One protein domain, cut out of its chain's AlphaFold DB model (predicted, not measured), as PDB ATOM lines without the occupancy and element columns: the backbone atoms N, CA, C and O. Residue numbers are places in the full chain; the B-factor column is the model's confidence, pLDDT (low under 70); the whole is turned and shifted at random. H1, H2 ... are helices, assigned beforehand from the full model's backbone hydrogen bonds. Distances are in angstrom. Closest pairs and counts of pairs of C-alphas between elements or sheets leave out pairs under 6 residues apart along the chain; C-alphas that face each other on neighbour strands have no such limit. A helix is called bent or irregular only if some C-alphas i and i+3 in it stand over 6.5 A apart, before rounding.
ATOM      1  N   LYS A  37       5.828   3.511 -38.209       91.50
ATOM      2  CA  LYS A  37       6.572   2.721 -39.218       91.50
ATOM      3  C   LYS A  37       7.142   1.401 -38.689       91.50
ATOM      4  O   LYS A  37       7.104   0.390 -39.377       91.50
ATOM      5  N   SER A  38       7.678   1.405 -37.466       92.38
ATOM      6  CA  SER A  38       8.204   0.183 -36.840       92.38
ATOM      7  C   SER A  38       7.099  -0.838 -36.581       92.38
ATOM      8  O   SER A  38       7.310  -2.020 -36.824       92.38
ATOM      9  N   ARG A  39       5.930  -0.374 -36.122       93.12
ATOM     10  CA  ARG A  39       4.764  -1.220 -35.853       93.12
ATOM     11  C   ARG A  39       4.191  -1.786 -37.151       93.12
ATOM     12  O   ARG A  39       3.979  -2.986 -37.217       93.12
ATOM     13  N   PHE A  40       4.070  -0.952 -38.187       94.25
ATOM     14  CA  PHE A  40       3.680  -1.367 -39.539       94.25
ATOM     15  C   PHE A  40       4.572  -2.497 -40.072       94.25
ATOM     16  O   PHE A  40       4.075  -3.561 -40.411       94.25
ATOM     17  N   GLY A  41       5.899  -2.312 -40.066       93.75
ATOM     18  CA  GLY A  41       6.816  -3.339 -40.572       93.75
ATOM     19  C   GLY A  41       6.795  -4.642 -39.764       93.75
ATOM     20  O   GLY A  41       6.988  -5.711 -40.329       93.75
ATOM     21  N   CYS A  42       6.544  -4.574 -38.451       95.06
ATOM     22  CA  CYS A  42       6.360  -5.781 -37.639       95.06
ATOM     23  C   CYS A  42       5.041  -6.490 -37.971       95.06
ATOM     24  O   CYS A  42       5.022  -7.716 -38.010       95.06
ATOM     25  N   ALA A  43       3.964  -5.736 -38.209       94.38
ATOM     26  CA  ALA A  43       2.663  -6.292 -38.563       94.38
ATOM     27  C   ALA A  43       2.717  -7.020 -39.910       94.38
ATOM     28  O   ALA A  43       2.297  -8.168 -39.982       94.38
ATOM     29  N   GLU A  44       3.339  -6.406 -40.918       93.44
ATOM     30  CA  GLU A  44       3.578  -7.034 -42.227       93.44
ATOM     31  C   GLU A  44       4.350  -8.342 -42.105       93.44
ATOM     32  O   GLU A  44       3.977  -9.361 -42.673       93.44
ATOM     33  N   MET A  45       5.422  -8.332 -41.314       93.19
ATOM     34  CA  MET A  45       6.228  -9.524 -41.089       93.19
ATOM     35  C   MET A  45       5.411 -10.655 -40.448       93.19
ATOM     36  O   MET A  45       5.533 -11.800 -40.867       93.19
ATOM     37  N   ILE A  46       4.600 -10.346 -39.429       92.69
ATOM     38  CA  ILE A  46       3.767 -11.345 -38.746       92.69
ATOM     39  C   ILE A  46       2.699 -11.882 -39.698       92.69
ATOM     40  O   ILE A  46       2.536 -13.096 -39.778       92.69
ATOM     41  N   GLN A  47       2.027 -11.005 -40.446       91.31
ATOM     42  CA  GLN A  47       1.013 -11.394 -41.421       91.31
ATOM     43  C   GLN A  47       1.606 -12.320 -42.493       91.31
ATOM     44  O   GLN A  47       1.076 -13.399 -42.720       91.31
ATOM     45  N   LEU A  48       2.780 -11.992 -43.042       91.00
ATOM     46  CA  LEU A  48       3.485 -12.857 -43.996       91.00
ATOM     47  C   LEU A  48       3.864 -14.227 -43.413       91.00
ATOM     48  O   LEU A  48       3.900 -15.214 -44.145       91.00
ATOM     49  N   CYS A  49       4.175 -14.308 -42.118       91.38
ATOM     50  CA  CYS A  49       4.425 -15.586 -41.449       91.38
ATOM     51  C   CYS A  49       3.140 -16.405 -41.243       91.38
ATOM     52  O   CYS A  49       3.211 -17.633 -41.229       91.38
ATOM     53  N   LEU A  50       1.994 -15.743 -41.051       89.06
ATOM     54  CA  LEU A  50       0.685 -16.385 -40.904       89.06
ATOM     55  C   LEU A  50       0.141 -16.873 -42.252       89.06
ATOM     56  O   LEU A  50      -0.316 -18.009 -42.344       89.06
ATOM     57  N   ASP A  51       0.241 -16.039 -43.286       90.12
ATOM     58  CA  ASP A  51      -0.261 -16.332 -44.631       90.12
ATOM     59  C   ASP A  51       0.552 -17.432 -45.321       90.12
ATOM     60  O   ASP A  51       0.008 -18.235 -46.078       90.12
ATOM     61  N   TYR A  52       1.859 -17.501 -45.034       90.75
ATOM     62  CA  TYR A  52       2.782 -18.448 -45.660       90.75
ATOM     63  C   TYR A  52       3.524 -19.293 -44.609       90.75
ATOM     64  O   TYR A  52       4.669 -18.986 -44.250       90.75
ATOM     65  N   PRO A  53       2.920 -20.391 -44.117       87.81
ATOM     66  CA  PRO A  53       3.563 -21.286 -43.160       87.81
ATOM     67  C   PRO A  53       4.906 -21.830 -43.674       87.81
ATOM     68  O   PRO A  53       5.016 -22.308 -44.800       87.81
ATOM     69  N   GLY A  54       5.943 -21.773 -42.833       87.12
ATOM     70  CA  GLY A  54       7.305 -22.203 -43.187       87.12
ATOM     71  C   GLY A  54       8.165 -21.127 -43.862       87.12
ATOM     72  O   GLY A  54       9.360 -21.349 -44.077       87.12
ATOM     73  N   ASN A  55       7.596 -19.951 -44.145       91.00
ATOM     74  CA  ASN A  55       8.343 -18.802 -44.640       91.00
ATOM     75  C   ASN A  55       9.367 -18.299 -43.604       91.00
ATOM     76  O   ASN A  55       9.165 -18.385 -42.391       91.00
ATOM     77  N   ARG A  56      10.483 -17.748 -44.088       90.69
ATOM     78  CA  ARG A  56      11.546 -17.172 -43.257       90.69
ATOM     79  C   ARG A  56      11.619 -15.679 -43.512       90.69
ATOM     80  O   ARG A  56      12.126 -15.246 -44.542       90.69
ATOM     81  N   VAL A  57      11.154 -14.898 -42.544       91.31
ATOM     82  CA  VAL A  57      11.144 -13.436 -42.632       91.31
ATOM     83  C   VAL A  57      12.131 -12.849 -41.625       91.31
ATOM     84  O   VAL A  57      12.321 -13.381 -40.533       91.31
ATOM     85  N   GLY A  58      12.790 -11.754 -42.005       91.31
ATOM     86  CA  GLY A  58      13.751 -11.051 -41.161       91.31
ATOM     87  C   GLY A  58      13.487  -9.551 -41.141       91.31
ATOM     88  O   GLY A  58      13.137  -8.959 -42.160       91.31
ATOM     89  N   ILE A  59      13.699  -8.928 -39.980       92.56
ATOM     90  CA  ILE A  59      13.632  -7.476 -39.812       92.56
ATOM     91  C   ILE A  59      14.992  -6.929 -39.387       92.56
ATOM     92  O   ILE A  59      15.601  -7.384 -38.418       92.56
ATOM     93  N   PHE A  60      15.475  -5.925 -40.116       92.94
ATOM     94  CA  PHE A  60      16.835  -5.411 -39.970       92.94
ATOM     95  C   PHE A  60      16.842  -3.928 -39.600       92.94
ATOM     96  O   PHE A  60      15.953  -3.151 -39.954       92.94
ATOM     97  N   ARG A  61      17.878  -3.517 -38.866       92.56
ATOM     98  CA  ARG A  61      18.159  -2.121 -38.515       92.56
ATOM     99  C   ARG A  61      19.657  -1.883 -38.571       92.56
ATOM    100  O   ARG A  61      20.431  -2.799 -38.324       92.56
ATOM    101  N   LYS A  62      20.041  -0.621 -38.787       92.75
ATOM    102  CA  LYS A  62      21.444  -0.187 -38.830       92.75
ATOM    103  C   LYS A  62      22.251  -0.650 -37.611       92.75
ATOM    104  O   LYS A  62      23.354  -1.147 -37.767       92.75
ATOM    105  N   ASN A  63      21.689  -0.502 -36.407       95.00
ATOM    106  CA  ASN A  63      22.377  -0.801 -35.150       95.00
ATOM    107  C   ASN A  63      21.545  -1.741 -34.268       95.00
ATOM    108  O   ASN A  63      20.331  -1.561 -34.129       95.00
ATOM    109  N   ARG A  64      22.215  -2.664 -33.561       91.00
ATOM    110  CA  ARG A  64      21.578  -3.592 -32.604       91.00
ATOM    111  C   ARG A  64      20.818  -2.865 -31.491       91.00
ATOM    112  O   ARG A  64      19.748  -3.308 -31.083       91.00
ATOM    113  N   SER A  65      21.355  -1.750 -30.995       92.50
ATOM    114  CA  SER A  65      20.709  -0.935 -29.954       92.50
ATOM    115  C   SER A  65      19.369  -0.364 -30.423       92.50
ATOM    116  O   SER A  65      18.387  -0.413 -29.685       92.50
ATOM    117  N   VAL A  66      19.305   0.106 -31.672       91.12
ATOM    118  CA  VAL A  66      18.083   0.641 -32.285       91.12
ATOM    119  C   VAL A  66      17.068  -0.473 -32.513       91.12
ATOM    120  O   VAL A  66      15.899  -0.293 -32.179       91.12
ATOM    121  N   LEU A  67      17.506  -1.636 -33.010       92.31
ATOM    122  CA  LEU A  67      16.649  -2.814 -33.172       92.31
ATOM    123  C   LEU A  67      15.963  -3.191 -31.852       92.31
ATOM    124  O   LEU A  67      14.741  -3.320 -31.815       92.31
ATOM    125  N   LYS A  68      16.743  -3.291 -30.767       91.44
ATOM    126  CA  LYS A  68      16.241  -3.639 -29.432       91.44
ATOM    127  C   LYS A  68      15.250  -2.612 -28.889       91.44
ATOM    128  O   LYS A  68      14.213  -3.001 -28.374       91.44
ATOM    129  N   ARG A  69      15.552  -1.315 -29.006       90.62
ATOM    130  CA  ARG A  69      14.731  -0.238 -28.421       90.62
ATOM    131  C   ARG A  69      13.462   0.082 -29.210       90.62
ATOM    132  O   ARG A  69      12.545   0.656 -28.643       90.62
ATOM    133  N   THR A  70      13.417  -0.233 -30.506       90.81
ATOM    134  CA  THR A  70      12.296   0.164 -31.377       90.81
ATOM    135  C   THR A  70      11.544  -1.038 -31.923       90.81
ATOM    136  O   THR A  70      10.400  -1.282 -31.550       90.81
ATOM    137  N   THR A  71      12.187  -1.800 -32.802       92.00
ATOM    138  CA  THR A  71      11.570  -2.905 -33.528       92.00
ATOM    139  C   THR A  71      11.194  -4.054 -32.601       92.00
ATOM    140  O   THR A  71      10.056  -4.490 -32.660       92.00
ATOM    141  N   MET A  72      12.088  -4.509 -31.714       92.19
ATOM    142  CA  MET A  72      11.759  -5.611 -30.798       92.19
ATOM    143  C   MET A  72      10.612  -5.241 -29.856       92.19
ATOM    144  O   MET A  72       9.699  -6.036 -29.682       92.19
ATOM    145  N   VAL A  73      10.620  -4.021 -29.306       92.38
ATOM    146  CA  VAL A  73       9.511  -3.525 -28.471       92.38
ATOM    147  C   VAL A  73       8.203  -3.505 -29.264       92.38
ATOM    148  O   VAL A  73       7.190  -3.989 -28.777       92.38
ATOM    149  N   SER A  74       8.230  -3.003 -30.505       93.31
ATOM    150  CA  SER A  74       7.039  -2.957 -31.367       93.31
ATOM    151  C   SER A  74       6.537  -4.357 -31.727       93.31
ATOM    152  O   SER A  74       5.333  -4.572 -31.741       93.31
ATOM    153  N   PHE A  75       7.450  -5.291 -32.002       93.69
ATOM    154  CA  PHE A  75       7.140  -6.675 -32.342       93.69
ATOM    155  C   PHE A  75       6.457  -7.385 -31.176       93.69
ATOM    156  O   PHE A  75       5.350  -7.878 -31.341       93.69
ATOM    157  N   PHE A  76       7.058  -7.378 -29.984       92.50
ATOM    158  CA  PHE A  76       6.464  -8.041 -28.819       92.50
ATOM    159  C   PHE A  76       5.159  -7.388 -28.353       92.50
ATOM    160  O   PHE A  76       4.349  -8.057 -27.728       92.50
ATOM    161  N   ALA A  77       4.930  -6.112 -28.674       91.88
ATOM    162  CA  ALA A  77       3.669  -5.441 -28.369       91.88
ATOM    163  C   ALA A  77       2.492  -5.909 -29.244       91.88
ATOM    164  O   ALA A  77       1.349  -5.727 -28.842       91.88
ATOM    165  N   ILE A  78       2.751  -6.457 -30.438       93.56
ATOM    166  CA  ILE A  78       1.695  -6.885 -31.375       93.56
ATOM    167  C   ILE A  78       1.760  -8.369 -31.734       93.56
ATOM    168  O   ILE A  78       0.873  -8.858 -32.415       93.56
ATOM    169  N   CYS A  79       2.817  -9.085 -31.357       92.38
ATOM    170  CA  CYS A  79       2.956 -10.497 -31.681       92.38
ATOM    171  C   CYS A  79       2.072 -11.332 -30.743       92.38
ATOM    172  O   CYS A  79       2.271 -11.262 -29.527       92.38
ATOM    173  N   PRO A  80       1.136 -12.136 -31.281       90.44
ATOM    174  CA  PRO A  80       0.381 -13.096 -30.488       90.44
ATOM    175  C   PRO A  80       1.333 -14.023 -29.715       90.44
ATOM    176  O   PRO A  80       2.226 -14.616 -30.332       90.44
ATOM    177  N   PRO A  81       1.167 -14.186 -28.389       86.12
ATOM    178  CA  PRO A  81       2.061 -15.007 -27.572       86.12
ATOM    179  C   PRO A  81       2.196 -16.450 -28.068       86.12
ATOM    180  O   PRO A  81       3.278 -17.029 -27.980       86.12
ATOM    181  N   ASP A  82       1.126 -16.996 -28.649       85.38
ATOM    182  CA  ASP A  82       1.065 -18.365 -29.168       85.38
ATOM    183  C   ASP A  82       2.001 -18.607 -30.364       85.38
ATOM    184  O   ASP A  82       2.380 -19.746 -30.635       85.38
ATOM    185  N   LEU A  83       2.412 -17.546 -31.071       84.69
ATOM    186  CA  LEU A  83       3.369 -17.632 -32.181       84.69
ATOM    187  C   LEU A  83       4.826 -17.635 -31.713       84.69
ATOM    188  O   LEU A  83       5.734 -17.949 -32.488       84.69
ATOM    189  N   ILE A  84       5.081 -17.267 -30.459       85.81
ATOM    190  CA  ILE A  84       6.435 -17.145 -29.931       85.81
ATOM    191  C   ILE A  84       6.868 -18.513 -29.400       85.81
ATOM    192  O   ILE A  84       6.731 -18.827 -28.221       85.81
TER     193      ILE A  84
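This is residues 37 to 84 of the 90 residues of an uncharacterized protein of marine sediment metagenome (UniProt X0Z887). Two helices of equal residue count, H1 and H2, make two sides of a rough triangle, and the long link of residues 52 to 63 makes the third. Residues 38 to 43 of H1 pack on H2 at a steep angle, and the link runs from the end of H1 to the start of H2. The printed part has 48 residues with two named helices, H1 then H2, and no named strand; its class is all helix. It is compact, with a radius of gyration of the C-alphas of 10.8 A, yet elongated, spanning 29 by 19 by 18 A.

H1 is residues 37 to 51, 21.0 A from first to last C-alpha, and begins with C-alpha 37 at (6.572, 2.721, -39.218). Residues 52 to 63 follow with no named element. H2 is residues 64 to 78, 20.2 A long, and ends with C-alpha 78 at (1.695, -6.885, -31.375). H2 is irregular, but only just: C-alphas 69 and 72 are 6.6 A apart.

H1 touches H2 with residues 38 to 43 alone. Their closest C-alphas are those of Arg 39 and Ser 74, 5.3 A apart. Their lines stand at a steep tilt of 59 degrees, and they run the same way; the line of H2 is a rough one. Their centres are 12.9 A apart. In H1 every O i to N i+4 pair is within hydrogen-bond range; in H2, 9 of 11 are.

The two C-alphas farthest apart, those of Asp 51 and Ser 65, are 29.9 A apart. The link from H1 to H2 is long, with 12 residues. The printed part has no cut. Its mean pLDDT is 91.4, and no printed residue is under 70.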